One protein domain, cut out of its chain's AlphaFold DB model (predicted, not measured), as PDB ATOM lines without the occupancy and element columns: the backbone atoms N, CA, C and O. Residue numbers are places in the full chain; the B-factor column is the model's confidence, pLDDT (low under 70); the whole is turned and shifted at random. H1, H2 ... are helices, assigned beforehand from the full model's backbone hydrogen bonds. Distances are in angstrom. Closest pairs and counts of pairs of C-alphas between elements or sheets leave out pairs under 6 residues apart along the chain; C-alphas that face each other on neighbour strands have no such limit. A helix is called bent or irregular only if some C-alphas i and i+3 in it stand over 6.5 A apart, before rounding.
ATOM      1  N   ALA A 217       2.517  20.248 110.728       77.00
ATOM      2  CA  ALA A 217       1.719  21.163 109.922       77.00
ATOM      3  C   ALA A 217       0.218  20.907 110.129       77.00
ATOM      4  O   ALA A 217      -0.206  19.758 110.273       77.00
ATOM      5  N   THR A 218      -0.599  21.961 110.078       81.44
ATOM      6  CA  THR A 218      -2.031  21.818 109.752       81.44
ATOM      7  C   THR A 218      -2.212  21.650 108.233       81.44
ATOM      8  O   THR A 218      -1.297  22.007 107.479       81.44
ATOM      9  N   PRO A 219      -3.368  21.164 107.741       80.62
ATOM     10  CA  PRO A 219      -3.655  21.084 106.309       80.62
ATOM     11  C   PRO A 219      -3.448  22.418 105.579       80.62
ATOM     12  O   PRO A 219      -2.827  22.439 104.524       80.62
ATOM     13  N   GLU A 220      -3.852  23.542 106.177       80.88
ATOM     14  CA  GLU A 220      -3.682  24.882 105.593       80.88
ATOM     15  C   GLU A 220      -2.209  25.315 105.552       80.88
ATOM     16  O   GLU A 220      -1.774  26.001 104.628       80.88
ATOM     17  N   GLN A 221      -1.409  24.917 106.549       80.81
ATOM     18  CA  GLN A 221       0.033  25.177 106.562       80.81
ATOM     19  C   GLN A 221       0.778  24.302 105.547       80.81
ATOM     20  O   GLN A 221       1.745  24.763 104.939       80.81
ATOM     21  N   PHE A 222       0.328  23.062 105.348       87.94
ATOM     22  CA  PHE A 222       0.846  22.182 104.306       87.94
ATOM     23  C   PHE A 222       0.477  22.702 102.909       87.94
ATOM     24  O   PHE A 222       1.358  22.840 102.067       87.94
ATOM     25  N   GLU A 223      -0.777  23.101 102.687       86.19
ATOM     26  CA  GLU A 223      -1.243  23.731 101.444       86.19
ATOM     27  C   GLU A 223      -0.476  25.031 101.140       86.19
ATOM     28  O   GLU A 223      -0.067  25.264 100.001       86.19
ATOM     29  N   ALA A 224      -0.179  25.850 102.157       86.06
ATOM     30  CA  ALA A 224       0.669  27.033 102.003       86.06
ATOM     31  C   ALA A 224       2.125  26.683 101.632       86.06
ATOM     32  O   ALA A 224       2.725  27.369 100.801       86.06
ATOM     33  N   ALA A 225       2.694  25.612 102.200       87.88
ATOM     34  CA  ALA A 225       4.026  25.124 101.835       87.88
ATOM     35  C   ALA A 225       4.062  24.576 100.395       87.88
ATOM     36  O   ALA A 225       4.984  24.897  99.645       87.88
ATOM     37  N   VAL A 226       3.030  23.832  99.982       90.44
ATOM     38  CA  VAL A 226       2.834  23.378  98.596       90.44
ATOM     39  C   VAL A 226       2.712  24.572  97.650       90.44
ATOM     40  O   VAL A 226       3.425  24.624  96.657       90.44
ATOM     41  N   THR A 227       1.907  25.581  97.990       88.94
ATOM     42  CA  THR A 227       1.749  26.806  97.183       88.94
ATOM     43  C   THR A 227       3.083  27.543  96.997       88.94
ATOM     44  O   THR A 227       3.397  28.014  95.902       88.94
ATOM     45  N   ALA A 228       3.903  27.630  98.050       88.06
ATOM     46  CA  ALA A 228       5.237  28.226  97.972       88.06
ATOM     47  C   ALA A 228       6.200  27.395  97.099       88.06
ATOM     48  O   ALA A 228       6.979  27.957  96.328       88.06
ATOM     49  N   TRP A 229       6.116  26.064  97.179       93.94
ATOM     50  CA  TRP A 229       6.873  25.145  96.328       93.94
ATOM     51  C   TRP A 229       6.455  25.230  94.852       93.94
ATOM     52  O   TRP A 229       7.323  25.325  93.985       93.94
ATOM     53  N   GLU A 230       5.156  25.298  94.548       87.56
ATOM     54  CA  GLU A 230       4.645  25.498  93.185       87.56
ATOM     55  C   GLU A 230       5.132  26.826  92.589       87.56
ATOM     56  O   GLU A 230       5.594  26.863  91.444       87.56
ATOM     57  N   ALA A 231       5.101  27.907  93.376       87.56
ATOM     58  CA  ALA A 231       5.630  29.206  92.966       87.56
ATOM     59  C   ALA A 231       7.138  29.138  92.654       87.56
ATOM     60  O   ALA A 231       7.568  29.616  91.603       87.56
ATOM     61  N   ALA A 232       7.934  28.483  93.507       89.81
ATOM     62  CA  ALA A 232       9.367  28.301  93.277       89.81
ATOM     63  C   ALA A 232       9.659  27.427  92.038       89.81
ATOM     64  O   ALA A 232      10.525  27.766  91.228       89.81
ATOM     65  N   CYS A 233       8.898  26.347  91.829       86.06
ATOM     66  CA  CYS A 233       8.959  25.520  90.619       86.06
ATOM     67  C   CYS A 233       8.697  26.349  89.354       86.06
ATOM     68  O   CYS A 233       9.448  26.251  88.379       86.06
ATOM     69  N   GLN A 234       7.667  27.200  89.374       85.94
ATOM     70  CA  GLN A 234       7.321  28.076  88.256       85.94
ATOM     71  C   GLN A 234       8.408  29.135  88.005       85.94
ATOM     72  O   GLN A 234       8.787  29.368  86.858       85.94
ATOM     73  N   GLU A 235       8.982  29.729  89.057       88.00
ATOM     74  CA  GLU A 235      10.072  30.704  88.936       88.00
ATOM     75  C   GLU A 235      11.365  30.138  88.337       88.00
ATOM     76  O   GLU A 235      12.096  30.884  87.667       88.00
ATOM     77  N   VAL A 236      11.650  28.858  88.596       86.38
ATOM     78  CA  VAL A 236      12.767  28.106  88.010       86.38
ATOM     79  C   VAL A 236      12.453  27.717  86.562       86.38
ATOM     80  O   VAL A 236      13.305  27.891  85.692       86.38
ATOM     81  N   ALA A 237      11.227  27.270  86.268       81.62
ATOM     82  CA  ALA A 237      10.800  26.911  84.913       81.62
ATOM     83  C   ALA A 237      10.760  28.116  83.946       81.62
ATOM     84  O   ALA A 237      11.108  27.977  82.772       81.62
ATOM     85  N   ASP A 238      10.392  29.306  84.432       82.31
ATOM     86  CA  ASP A 238      10.375  30.552  83.650       82.31
ATOM     87  C   ASP A 238      11.757  31.231  83.528       82.31
ATOM     88  O   ASP A 238      11.891  32.268  82.863       82.31
ATOM     89  N   ALA A 239      12.807  30.677  84.148       82.19
ATOM     90  CA  ALA A 239      14.148  31.252  84.129       82.19
ATOM     91  C   ALA A 239      14.758  31.242  82.712       82.19
ATOM     92  O   ALA A 239      15.178  30.219  82.168       82.19
ATOM     93  N   LYS A 240      14.851  32.426  82.097       75.50
ATOM     94  CA  LYS A 240      15.455  32.605  80.770       75.50
ATOM     95  C   LYS A 240      16.969  32.751  80.872       75.50
ATOM     96  O   LYS A 240      17.466  33.825  81.193       75.50
ATOM     97  N   GLY A 241      17.695  31.707  80.485       79.19
ATOM     98  CA  GLY A 241      19.159  31.710  80.469       79.19
ATOM     99  C   GLY A 241      19.716  30.775  81.530       79.19
ATOM    100  O   GLY A 241      19.179  29.687  81.703       79.19
ATOM    101  N   ILE A 242      20.810  31.179  82.176       82.38
ATOM    102  CA  ILE A 242      21.358  30.483  83.347       82.38
ATOM    103  C   ILE A 242      20.419  30.734  84.532       82.38
ATOM    104  O   ILE A 242      19.948  31.857  84.706       82.38
ATOM    105  N   LEU A 243      20.135  29.692  85.314       90.56
ATOM    106  CA  LEU A 243      19.302  29.811  86.507       90.56
ATOM    107  C   LEU A 243      20.016  30.649  87.577       90.56
ATOM    108  O   LEU A 243      21.222  30.505  87.790       90.56
ATOM    109  N   ASP A 244      19.257  31.506  88.248       90.50
ATOM    110  CA  ASP A 244      19.734  32.303  89.373       90.50
ATOM    111  C   ASP A 244      19.897  31.448  90.647       90.50
ATOM    112  O   ASP A 244      19.109  30.531  90.896       90.50
ATOM    113  N   SER A 245      20.928  31.726  91.449       88.94
ATOM    114  CA  SER A 245      21.238  30.950  92.657       88.94
ATOM    115  C   SER A 245      20.189  31.097  93.762       88.94
ATOM    116  O   SER A 245      19.891  30.111  94.432       88.94
ATOM    117  N   GLU A 246      19.594  32.283  93.931       90.50
ATOM    118  CA  GLU A 246      18.541  32.530  94.928       90.50
ATOM    119  C   GLU A 246      17.286  31.721  94.573       90.50
ATOM    120  O   GLU A 246      16.710  31.043  95.419       90.50
ATOM    121  N   LYS A 247      16.927  31.678  93.285       91.50
ATOM    122  CA  LYS A 247      15.806  30.860  92.789       91.50
ATOM    123  C   LYS A 247      16.007  29.364  93.006       91.50
ATOM    124  O   LYS A 247      15.064  28.670  93.384       91.50
ATOM    125  N   LEU A 248      17.222  28.865  92.773       92.81
ATOM    126  CA  LEU A 248      17.560  27.474  93.070       92.81
ATOM    127  C   LEU A 248      17.442  27.193  94.576       92.81
ATOM    128  O   LEU A 248      16.813  26.210  94.959       92.81
ATOM    129  N   GLN A 249      18.003  28.059  95.422       90.88
ATOM    130  CA  GLN A 249      17.961  27.908  96.878       90.88
ATOM    131  C   GLN A 249      16.520  27.938  97.413       90.88
ATOM    132  O   GLN A 249      16.146  27.060  98.190       90.88
ATOM    133  N   ASN A 250      15.685  28.856  96.915       91.69
ATOM    134  CA  ASN A 250      14.263  28.947  97.249       91.69
ATOM    135  C   ASN A 250      13.495  27.669  96.872       91.69
ATOM    136  O   ASN A 250      12.713  27.171  97.681       91.69
ATOM    137  N   LEU A 251      13.746  27.089  95.689       93.25
ATOM    138  CA  LEU A 251      13.131  25.816  95.291       93.25
ATOM    139  C   LEU A 251      13.549  24.660  96.209       93.25
ATOM    140  O   LEU A 251      12.697  23.896  96.657       93.25
ATOM    141  N   LEU A 252      14.841  24.538  96.522       92.31
ATOM    142  CA  LEU A 252      15.346  23.474  97.397       92.31
ATOM    143  C   LEU A 252      14.831  23.611  98.836       92.31
ATOM    144  O   LEU A 252      14.510  22.611  99.479       92.31
ATOM    145  N   GLN A 253      14.694  24.841  99.333       89.44
ATOM    146  CA  GLN A 253      14.107  25.113 100.642       89.44
ATOM    147  C   GLN A 253      12.603  24.806 100.670       89.44
ATOM    148  O   GLN A 253      12.127  24.222 101.643       89.44
ATOM    149  N   ALA A 254      11.862  25.144  99.612       90.19
ATOM    150  CA  ALA A 254      10.440  24.830  99.515       90.19
ATOM    151  C   ALA A 254      10.187  23.316  99.358       90.19
ATOM    152  O   ALA A 254       9.297  22.783 100.020       90.19
ATOM    153  N   GLU A 255      11.013  22.601  98.577       92.94
ATOM    154  CA  GLU A 255      10.996  21.128  98.505       92.94
ATOM    155  C   GLU A 255      11.192  20.535  99.905       92.94
ATOM    156  O   GLU A 255      10.387  19.720 100.354       92.94
ATOM    157  N   LYS A 256      12.220  20.992 100.633       90.44
ATOM    158  CA  LYS A 256      12.484  20.554 102.008       90.44
ATOM    159  C   LYS A 256      11.284  20.801 102.927       90.44
ATOM    160  O   LYS A 256      10.887  19.890 103.645       90.44
ATOM    161  N   GLN A 257      10.678  21.988 102.869       88.88
ATOM    162  CA  GLN A 257       9.533  22.346 103.711       88.88
ATOM    163  C   GLN A 257       8.319  21.431 103.477       88.88
ATOM    164  O   GLN A 257       7.660  21.046 104.441       88.88
ATOM    165  N   VAL A 258       8.036  21.057 102.225       90.94
ATOM    166  CA  VAL A 258       6.943  20.130 101.880       90.94
ATOM    167  C   VAL A 258       7.281  18.692 102.286       90.94
ATOM    168  O   VAL A 258       6.446  18.005 102.874       90.94
ATOM    169  N   LEU A 259       8.503  18.228 102.009       90.56
ATOM    170  CA  LEU A 259       8.908  16.835 102.227       90.56
ATOM    171  C   LEU A 259       9.231  16.477 103.683       90.56
ATOM    172  O   LEU A 259       9.260  15.290 104.003       90.56
ATOM    173  N   THR A 260       9.477  17.455 104.560       87.94
ATOM    174  CA  THR A 260       9.627  17.214 106.008       87.94
ATOM    175  C   THR A 260       8.390  17.606 106.823       87.94
ATOM    176  O   THR A 260       8.405  17.524 108.052       87.94
ATOM    177  N   ALA A 261       7.293  18.006 106.177       87.25
ATOM    178  CA  ALA A 261       6.032  18.240 106.872       87.25
ATOM    179  C   ALA A 261       5.426  16.928 107.400       87.25
ATOM    180  O   ALA A 261       5.433  15.905 106.717       87.25
ATOM    181  N   GLN A 262       4.844  16.980 108.594       85.38
ATOM    182  CA  GLN A 262       3.959  15.955 109.139       85.38
ATOM    183  C   GLN A 262       2.587  16.578 109.391       85.38
ATOM    184  O   GLN A 262       2.454  17.469 110.227       85.38
ATOM    185  N   CYS A 263       1.566  16.098 108.689       79.38
ATOM    186  CA  CYS A 263       0.180  16.536 108.821       79.38
ATOM    187  C   CYS A 263      -0.686  15.328 109.222       79.38
ATOM    188  O   CYS A 263      -1.163  14.612 108.345       79.38
ATOM    189  N   PRO A 264      -0.908  15.069 110.530       74.19
ATOM    190  CA  PRO A 264      -1.687  13.913 111.003       74.19
ATOM    191  C   PRO A 264      -3.146  13.876 110.521       74.19
ATOM    192  O   PRO A 264      -3.823  12.868 110.675       74.19
ATOM    193  N   GLN A 265      -3.633  14.988 109.967       69.50
ATOM    194  CA  GLN A 265      -4.986  15.165 109.431       69.50
ATOM    195  C   GLN A 265      -5.072  14.820 107.930       69.50
ATOM    196  O   GLN A 265      -6.136  14.947 107.332       69.50
ATOM    197  N   MET A 266      -3.959  14.397 107.317       70.44
ATOM    198  CA  MET A 266      -3.868  13.943 105.930       70.44
ATOM    199  C   MET A 266      -3.326  12.503 105.897       70.44
ATOM    200  O   MET A 266      -2.106  12.327 105.925       70.44
ATOM    201  N   PRO A 267      -4.185  11.466 105.838       63.72
ATOM    202  CA  PRO A 267      -3.725  10.073 105.778       63.72
ATOM    203  C   PRO A 267      -2.873   9.790 104.526       63.72
ATOM    204  O   PRO A 267      -1.911   9.032 104.587       63.72
ATOM    205  N   ASP A 268      -3.161  10.483 103.423       75.31
ATOM    206  CA  ASP A 268      -2.516  10.307 102.113       75.31
ATOM    207  C   ASP A 268      -1.148  11.027 101.999       75.31
ATOM    208  O   ASP A 268      -0.548  11.084 100.922       75.31
ATOM    209  N   LEU A 269      -0.653  11.641 103.085       75.69
ATOM    210  CA  LEU A 269       0.482  12.572 103.051       75.69
ATOM    211  C   LEU A 269       1.762  11.965 102.458       75.69
ATOM    212  O   LEU A 269       2.461  12.651 101.715       75.69
ATOM    213  N   GLU A 270       2.066  10.699 102.754       75.56
ATOM    214  CA  GLU A 270       3.267  10.038 102.226       75.56
ATOM    215  C   GLU A 270       3.190   9.811 100.707       75.56
ATOM    216  O   GLU A 270       4.194   9.978 100.011       75.56
ATOM    217  N   GLU A 271       2.003   9.498 100.171       72.00
ATOM    218  CA  GLU A 271       1.767   9.360  98.726       72.00
ATOM    219  C   GLU A 271       1.879  10.723  98.027       72.00
ATOM    220  O   GLU A 271       2.577  10.867  97.018       72.00
ATOM    221  N   ILE A 272       1.280  11.755  98.624       76.25
ATOM    222  CA  ILE A 272       1.365  13.146  98.164       76.25
ATOM    223  C   ILE A 272       2.831  13.628  98.140       76.25
ATOM    224  O   ILE A 272       3.312  14.148  97.129       76.25
ATOM    225  N   GLN A 273       3.587  13.393  99.217       82.12
ATOM    226  CA  GLN A 273       5.014  13.721  99.297       82.12
ATOM    227  C   GLN A 273       5.861  12.907  98.309       82.12
ATOM    228  O   GLN A 273       6.817  13.446  97.747       82.12
ATOM    229  N   ALA A 274       5.523  11.641  98.046       73.50
ATOM    230  CA  ALA A 274       6.183  10.850  97.008       73.50
ATOM    231  C   ALA A 274       6.004  11.472  95.610       73.50
ATOM    232  O   ALA A 274       6.964  11.500  94.836       73.50
ATOM    233  N   GLY A 275       4.837  12.059  95.316       71.56
ATOM    234  CA  GLY A 275       4.613  12.861  94.108       71.56
ATOM    235  C   GLY A 275       5.563  14.062  93.999       71.56
ATOM    236  O   GLY A 275       6.257  14.222  92.992       71.56
ATOM    237  N   TYR A 276       5.675  14.870  95.060       79.75
ATOM    238  CA  TYR A 276       6.522  16.074  95.060       79.75
ATOM    239  C   TYR A 276       8.033  15.793  94.932       79.75
ATOM    240  O   TYR A 276       8.757  16.600  94.333       79.75
ATOM    241  N   LYS A 277       8.517  14.633  95.412       74.94
ATOM    242  CA  LYS A 277       9.911  14.176  95.200       74.94
ATOM    243  C   LYS A 277      10.253  14.063  93.713       74.94
ATOM    244  O   LYS A 277      11.307  14.538  93.283       74.94
ATOM    245  N   VAL A 278       9.344  13.474  92.933       68.44
ATOM    246  CA  VAL A 278       9.488  13.315  91.479       68.44
ATOM    247  C   VAL A 278       9.353  14.675  90.788       68.44
ATOM    248  O   VAL A 278      10.222  15.074  90.016       68.44
ATOM    249  N   TRP A 279       8.303  15.438  91.108       66.00
ATOM    250  CA  TRP A 279       7.957  16.663  90.373       66.00
ATOM    251  C   TRP A 279       8.943  17.821  90.546       66.00
ATOM    252  O   TRP A 279       9.035  18.667  89.659       66.00
ATOM    253  N   THR A 280       9.735  17.853  91.620       76.88
ATOM    254  CA  THR A 280      10.810  18.856  91.766       76.88
ATOM    255  C   THR A 280      11.961  18.625  90.765       76.88
ATOM    256  O   THR A 280      12.726  19.545  90.473       76.88
ATOM    257  N   GLY A 281      12.073  17.427  90.172       70.12
ATOM    258  CA  GLY A 281      13.042  17.137  89.109       70.12
ATOM    259  C   GLY A 281      12.751  17.870  87.792       70.12
ATOM    260  O   GLY A 281      13.670  18.424  87.188       70.12
ATOM    261  N   ASP A 282      11.478  17.934  87.387       71.56
ATOM    262  CA  ASP A 282      10.995  18.528  86.127       71.56
ATOM    263  C   ASP A 282      11.485  19.969  85.845       71.56
ATOM    264  O   ASP A 282      12.003  20.214  84.748       71.56
ATOM    265  N   PRO A 283      11.349  20.956  86.761       74.75
ATOM    266  CA  PRO A 283      11.838  22.316  86.515       74.75
ATOM    267  C   PRO A 283      13.372  22.372  86.442       74.75
ATOM    268  O   PRO A 283      13.925  23.154  85.665       74.75
ATOM    269  N   LEU A 284      14.068  21.507  87.187       81.44
ATOM    270  CA  LEU A 284      15.530  21.422  87.208       81.44
ATOM    271  C   LEU A 284      16.122  20.728  85.965       81.44
ATOM    272  O   LEU A 284      17.301  20.924  85.674       81.44
ATOM    273  N   GLU A 285      15.348  19.932  85.216       79.44
ATOM    274  CA  GLU A 285      15.759  19.429  83.891       79.44
ATOM    275  C   GLU A 285      15.729  20.517  82.805       79.44
ATOM    276  O   GLU A 285      16.529  20.489  81.868       79.44
ATOM    277  N   ILE A 286      14.802  21.472  82.916       73.19
ATOM    278  CA  ILE A 286      14.612  22.554  81.939       73.19
ATOM    279  C   ILE A 286      15.581  23.715  82.215       73.19
ATOM    280  O   ILE A 286      16.079  24.359  81.285       73.19
ATOM    281  N   ALA A 287      15.860  23.985  83.491       81.75
ATOM    282  CA  ALA A 287      16.736  25.061  83.923       81.75
ATOM    283  C   ALA A 287      18.207  24.829  83.528       81.75
ATOM    284  O   ALA A 287      18.781  23.762  83.743       81.75
ATOM    285  N   LYS A 288      18.880  25.870  83.016       86.50
ATOM    286  CA  LYS A 288      20.331  25.811  82.766       86.50
ATOM    287  C   LYS A 288      21.092  26.105  84.054       86.50
ATOM    288  O   LYS A 288      21.440  27.251  84.333       86.50
ATOM    289  N   ILE A 289      21.350  25.062  84.827       89.50
ATOM    290  CA  ILE A 289      22.137  25.135  86.060       89.50
ATOM    291  C   ILE A 289      23.627  25.173  85.694       89.50
ATOM    292  O   ILE A 289      24.130  24.263  85.031       89.50
ATOM    293  N   SER A 290      24.334  26.225  86.106       89.12
ATOM    294  CA  SER A 290      25.778  26.383  85.889       89.12
ATOM    295  C   SER A 290      26.561  26.287  87.202       89.12
ATOM    296  O   SER A 290      25.991  26.214  88.291       89.12
ATOM    297  N   THR A 291      27.890  26.342  87.104       86.25
ATOM    298  CA  THR A 291      28.796  26.462  88.254       86.25
ATOM    299  C   THR A 291      28.487  27.688  89.120       86.25
ATOM    300  O   THR A 291      28.479  27.579  90.341       86.25
ATOM    301  N   SER A 292      28.150  28.833  88.513       84.88
ATOM    302  CA  SER A 292      27.774  30.045  89.252       84.88
ATOM    303  C   SER A 292      26.422  29.924  89.960       84.88
ATOM    304  O   SER A 292      26.253  30.528  91.011       84.88
ATOM    305  N   THR A 293      25.477  29.139  89.424       89.75
ATOM    306  CA  THR A 293      24.178  28.884  90.073       89.75
ATOM    307  C   THR A 293      24.340  28.112  91.385       89.75
ATOM    308  O   THR A 293      23.653  28.406  92.358       89.75
ATOM    309  N   VAL A 294      25.234  27.115  91.419       92.12
ATOM    310  CA  VAL A 294      25.368  26.194  92.567       92.12
ATOM    311  C   VAL A 294      26.426  26.612  93.584       92.12
ATOM    312  O   VAL A 294      26.442  26.071  94.684       92.12
ATOM    313  N   LEU A 295      27.312  27.554  93.250       87.06
ATOM    314  CA  LEU A 295      28.437  27.919  94.117       87.06
ATOM    315  C   LEU A 295      28.020  28.363  95.540       87.06
ATOM    316  O   LEU A 295      28.663  27.886  96.475       87.06
ATOM    317  N   PRO A 296      26.967  29.183  95.756       88.12
ATOM    318  CA  PRO A 296      26.522  29.528  97.112       88.12
ATOM    319  C   PRO A 296      26.012  28.301  97.881       88.12
ATOM    320  O   PRO A 296      26.432  28.055  99.006       88.12
ATOM    321  N   LEU A 297      25.202  27.464  97.224       88.06
ATOM    322  CA  LEU A 297      24.649  26.230  97.791       88.06
ATOM    323  C   LEU A 297      25.755  25.253  98.239       88.06
ATOM    324  O   LEU A 297      25.646  24.616  99.282       88.06
ATOM    325  N   VAL A 298      26.838  25.159  97.462       88.00
ATOM    326  CA  VAL A 298      28.024  24.356  97.795       88.00
ATOM    327  C   VAL A 298      28.785  24.940  98.984       88.00
ATOM    328  O   VAL A 298      29.228  24.185  99.845       88.00
ATOM    329  N   GLN A 299      28.946  26.264  99.049       84.81
ATOM    330  CA  GLN A 299      29.608  26.925 100.178       84.81
ATOM    331  C   GLN A 299      28.844  26.679 101.484       84.81
ATOM    332  O   GLN A 299      29.463  26.290 102.474       84.81
ATOM    333  N   ASP A 300      27.516  26.816 101.456       82.56
ATOM    334  CA  ASP A 300      26.642  26.538 102.598       82.56
ATOM    335  C   ASP A 300      26.717  25.057 103.018       82.56
ATOM    336  O   ASP A 300      26.952  24.759 104.188       82.56
ATOM    337  N   ALA A 301      26.598  24.116 102.071       85.50
ATOM    338  CA  ALA A 301      26.622  22.679 102.362       85.50
ATOM    339  C   ALA A 301      27.979  22.185 102.900       85.50
ATOM    340  O   ALA A 301      28.022  21.375 103.827       85.50
ATOM    341  N   VAL A 302      29.097  22.688 102.365       82.06
ATOM    342  CA  VAL A 302      30.443  22.360 102.871       82.06
ATOM    343  C   VAL A 302      30.679  22.987 104.250       82.06
ATOM    344  O   VAL A 302      31.305  22.357 105.102       82.06
ATOM    345  N   ALA A 303      30.155  24.190 104.514       79.19
ATOM    346  CA  ALA A 303      30.233  24.821 105.834       79.19
ATOM    347  C   ALA A 303      29.355  24.120 106.890       79.19
ATOM    348  O   ALA A 303      29.741  24.060 108.058       79.19
ATOM    349  N   ALA A 304      28.205  23.571 106.488       78.38
ATOM    350  CA  ALA A 304      27.324  22.767 107.336       78.38
ATOM    351  C   ALA A 304      27.855  21.343 107.596       78.38
ATOM    352  O   ALA A 304      27.506  20.733 108.606       78.38
ATOM    353  N   GLY A 305      28.721  20.826 106.715       80.56
ATOM    354  CA  GLY A 305      29.215  19.444 106.751       80.56
ATOM    355  C   GLY A 305      28.342  18.440 105.987       80.56
ATOM    356  O   GLY A 305      28.620  17.243 106.038       80.56
ATOM    357  N   ASP A 306      27.333  18.914 105.250       78.50
ATOM    358  CA  ASP A 306      26.417  18.101 104.437       78.50
ATOM    359  C   ASP A 306      27.067  17.588 103.131       78.50
ATOM    360  O   ASP A 306      26.554  16.676 102.483       78.50
ATOM    361  N   MET A 307      28.207  18.167 102.729       88.31
ATOM    362  CA  MET A 307      28.956  17.819 101.515       88.31
ATOM    363  C   MET A 307      30.469  17.879 101.762       88.31
ATOM    364  O   MET A 307      30.957  18.778 102.448       88.31
ATOM    365  N   SER A 308      31.239  16.961 101.164       88.25
ATOM    366  CA  SER A 308      32.703  17.040 101.199       88.25
ATOM    367  C   SER A 308      33.251  18.005 100.137       88.25
ATOM    368  O   SER A 308      32.675  18.176  99.061       88.25
ATOM    369  N   LEU A 309      34.424  18.597 100.392       84.44
ATOM    370  CA  LEU A 309      35.116  19.425  99.393       84.44
ATOM    371  C   LEU A 309      35.438  18.636  98.107       84.44
ATOM    372  O   LEU A 309      35.447  19.209  97.020       84.44
ATOM    373  N   ALA A 310      35.665  17.326  98.226       82.38
ATOM    374  CA  ALA A 310      35.942  16.459  97.091       82.38
ATOM    375  C   ALA A 310      34.705  16.291  96.188       82.38
ATOM    376  O   ALA A 310      34.826  16.422  94.969       82.38
ATOM    377  N   ASP A 311      33.514  16.114  96.770       87.31
ATOM    378  CA  ASP A 311      32.245  16.055  96.024       87.31
ATOM    379  C   ASP A 311      31.951  17.374  95.310       87.31
ATOM    380  O   ASP A 311      31.605  17.381  94.127       87.31
ATOM    381  N   ALA A 312      32.176  18.497  95.997       86.50
ATOM    382  CA  ALA A 312      32.052  19.829  95.416       86.50
ATOM    383  C   ALA A 312      32.959  20.029  94.187       86.50
ATOM    384  O   ALA A 312      32.544  20.657  93.216       86.50
ATOM    385  N   GLN A 313      34.185  19.498  94.211       87.31
ATOM    386  CA  GLN A 313      35.158  19.628  93.120       87.31
ATOM    387  C   GLN A 313      34.867  18.702  91.931       87.31
ATOM    388  O   GLN A 313      35.023  19.123  90.783       87.31
ATOM    389  N   HIS A 314      34.436  17.464  92.193       91.12
ATOM    390  CA  HIS A 314      34.359  16.406  91.180       91.12
ATOM    391  C   HIS A 314      32.954  16.169  90.617       91.12
ATOM    392  O   HIS A 314      32.824  15.418  89.649       91.12
ATOM    393  N   LEU A 315      31.898  16.786  91.160       93.88
ATOM    394  CA  LEU A 315      30.531  16.685  90.633       93.88
ATOM    395  C   LEU A 315      30.153  17.851  89.703       93.88
ATOM    396  O   LEU A 315      30.618  18.984  89.829       93.88
ATOM    397  N   LYS A 316      29.291  17.557  88.723       93.81
ATOM    398  CA  LYS A 316      28.705  18.552  87.812       93.81
ATOM    399  C   LYS A 316      27.600  19.340  88.537       93.81
ATOM    400  O   LYS A 316      26.936  18.759  89.390       93.81
ATOM    401  N   PRO A 317      27.290  20.602  88.178       92.81
ATOM    402  CA  PRO A 317      26.273  21.404  88.868       92.81
ATOM    403  C   PRO A 317      24.913  20.715  89.075       92.81
ATOM    404  O   PRO A 317      24.340  20.815  90.153       92.81
ATOM    405  N   ARG A 318      24.413  19.950  88.094       92.19
ATOM    406  CA  ARG A 318      23.169  19.171  88.261       92.19
ATOM    407  C   ARG A 318      23.318  18.041  89.291       92.19
ATOM    408  O   ARG A 318      22.436  17.877  90.119       92.19
ATOM    409  N   GLU A 319      24.449  17.331  89.262       94.00
ATOM    410  CA  GLU A 319      24.795  16.245  90.193       94.00
ATOM    411  C   GLU A 319      24.949  16.769  91.637       94.00
ATOM    412  O   GLU A 319      24.525  16.107  92.576       94.00
ATOM    413  N   ILE A 320      25.489  17.983  91.806       94.06
ATOM    414  CA  ILE A 320      25.562  18.708  93.089       94.06
ATOM    415  C   ILE A 320      24.158  19.024  93.624       94.06
ATOM    416  O   ILE A 320      23.882  18.793  94.799       94.06
ATOM    417  N   VAL A 321      23.262  19.526  92.767       94.25
ATOM    418  CA  VAL A 321      21.869  19.809  93.153       94.25
ATOM    419  C   VAL A 321      21.138  18.532  93.555       94.25
ATOM    420  O   VAL A 321      20.477  18.524  94.586       94.25
ATOM    421  N   ASP A 322      21.281  17.444  92.794       92.25
ATOM    422  CA  ASP A 322      20.641  16.177  93.154       92.25
ATOM    423  C   ASP A 322      21.218  15.584  94.449       92.25
ATOM    424  O   ASP A 322      20.450  15.057  95.248       92.25
ATOM    425  N   LEU A 323      22.515  15.742  94.738       93.06
ATOM    426  CA  LEU A 323      23.097  15.315  96.019       93.06
ATOM    427  C   LEU A 323      22.509  16.080  97.225       93.06
ATOM    428  O   LEU A 323      22.295  15.481  98.277       93.06
ATOM    429  N   LEU A 324      22.225  17.380  97.070       91.44
ATOM    430  CA  LEU A 324      21.731  18.255  98.146       91.44
ATOM    431  C   LEU A 324      20.199  18.333  98.264       91.44
ATOM    432  O   LEU A 324      19.683  18.896  99.231       91.44
ATOM    433  N   ARG A 325      19.454  17.783  97.302       91.75
ATOM    434  CA  ARG A 325      17.986  17.746  97.335       91.75
ATOM    435  C   ARG A 325      17.462  16.871  98.469       91.75
ATOM    436  O   ARG A 325      17.977  15.785  98.744       91.75
ATOM    437  N   THR A 326      16.370  17.320  99.087       89.19
ATOM    438  CA  THR A 326      15.680  16.551 100.136       89.19
ATOM    439  C   THR A 326      14.900  15.392  99.517       89.19
ATOM    440  O   THR A 326      14.784  14.333 100.128       89.19
ATOM    441  N   GLY A 327      14.410  15.564  98.284       85.31
ATOM    442  CA  GLY A 327      13.667  14.530  97.565       85.31
ATOM    443  C   GLY A 327      14.504  13.395  96.972       85.31
ATOM    444  O   GLY A 327      13.937  12.357  96.636       85.31
ATOM    445  N   THR A 328      15.826  13.554  96.858       86.81
ATOM    446  CA  THR A 328      16.709  12.529  96.281       86.81
ATOM    447  C   THR A 328      16.834  11.325  97.207       86.81
ATOM    448  O   THR A 328      17.151  11.465  98.390       86.81
ATOM    449  N   ALA A 329      16.628  10.127  96.655       85.44
ATOM    450  CA  ALA A 329      16.775   8.876  97.388       85.44
ATOM    451  C   ALA A 329      18.218   8.684  97.884       85.44
ATOM    452  O   ALA A 329      19.179   8.963  97.168       85.44
TER     453      ALA A 329
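Overview. This is residues 217 to 329 of the 903 residues of an uncharacterized protein of Streptomyces canus (UniProt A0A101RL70). What shape do these coordinates make? Three helices, H1, H2 and H3, run up and down side by side as a loose triangle, and H5, H6 and H7 form a smaller cluster at the end of H2 where H2 begins, with the first part of H5 making a corner with residues 245 to 249 of H2. The short H4 follows H3 and packs on the last turns of H1. What is it built of, and how large is it? The 113 printed residues, with seven named helices in the order H1 to H7 and no named strand, are all helix by class. The whole is compact, with a radius of gyration of the C-alphas of 14.5 A and spans of 43 by 32 by 19 A.

Along the chain. Where do the first helices run? H1, residues 219 to 237, begins with C-alpha 219 at (-3.655, 21.084, 106.309) and is 26.5 A long. H2, residues 245 to 259, measures 21.0 A, and H3, residues 269 to 279, measures 15.3 A. What follows them? H4 is residues 281 to 286, H5 is residues 291 to 304 and 19.5 A long, H6 is residues 309 to 314, and H7, residues 317 to 324, ends with C-alpha 324 at (21.731, 18.255, 98.146). Is any helix irregular? H5 is: its C-alphas 293 and 296 are 7.4 A apart.

Arrangement. What touches the hub, H2? H1 and H2 form a helical hairpin at a shallow tilt of 31 degrees, with the closest C-alphas, those of Trp 229 and Ala 254, 4.8 A apart. H2 and H3 form another at 25 degrees, touching through residues 255 to 259 of H2 alone; the closest C-alphas are those of Leu 259 and Gln 273, at 5.8 A. H5 touches H2 at a steep tilt of 52 degrees, closest at the C-alphas of Ser 245 and Thr 293, 4.4 A apart. And beyond it? H4 touches H1, with the C-alphas of Ala 237 and Pro 283 closest at 5.0 A, and H7 touches H5, with those of Thr 291 and Pro 317 closest at 5.7 A. H6 is close to H5 but not clearly touching, at 6.5 A between the C-alphas of Val 298 and Ala 312, and H1 is apart from H5, H6 and H7. Are the backbones helical throughout? Every O i to N i+4 pair is within hydrogen-bond range in H1, H2, H6 and H7, against 6 of 7 in H3, 1 of 2 in H4 and 8 of 10 in H5.

Size, cuts and confidence. How far does it reach? The two C-alphas farthest apart, those of Gln 265 and Gln 313, are 43.6 A apart. Is there a cut or a long link? The printed part has no cut, and no link is long. Where is confidence low? The mean pLDDT of the printed part is 84.6, and residues 265, 267, 278 and 279 are under 70.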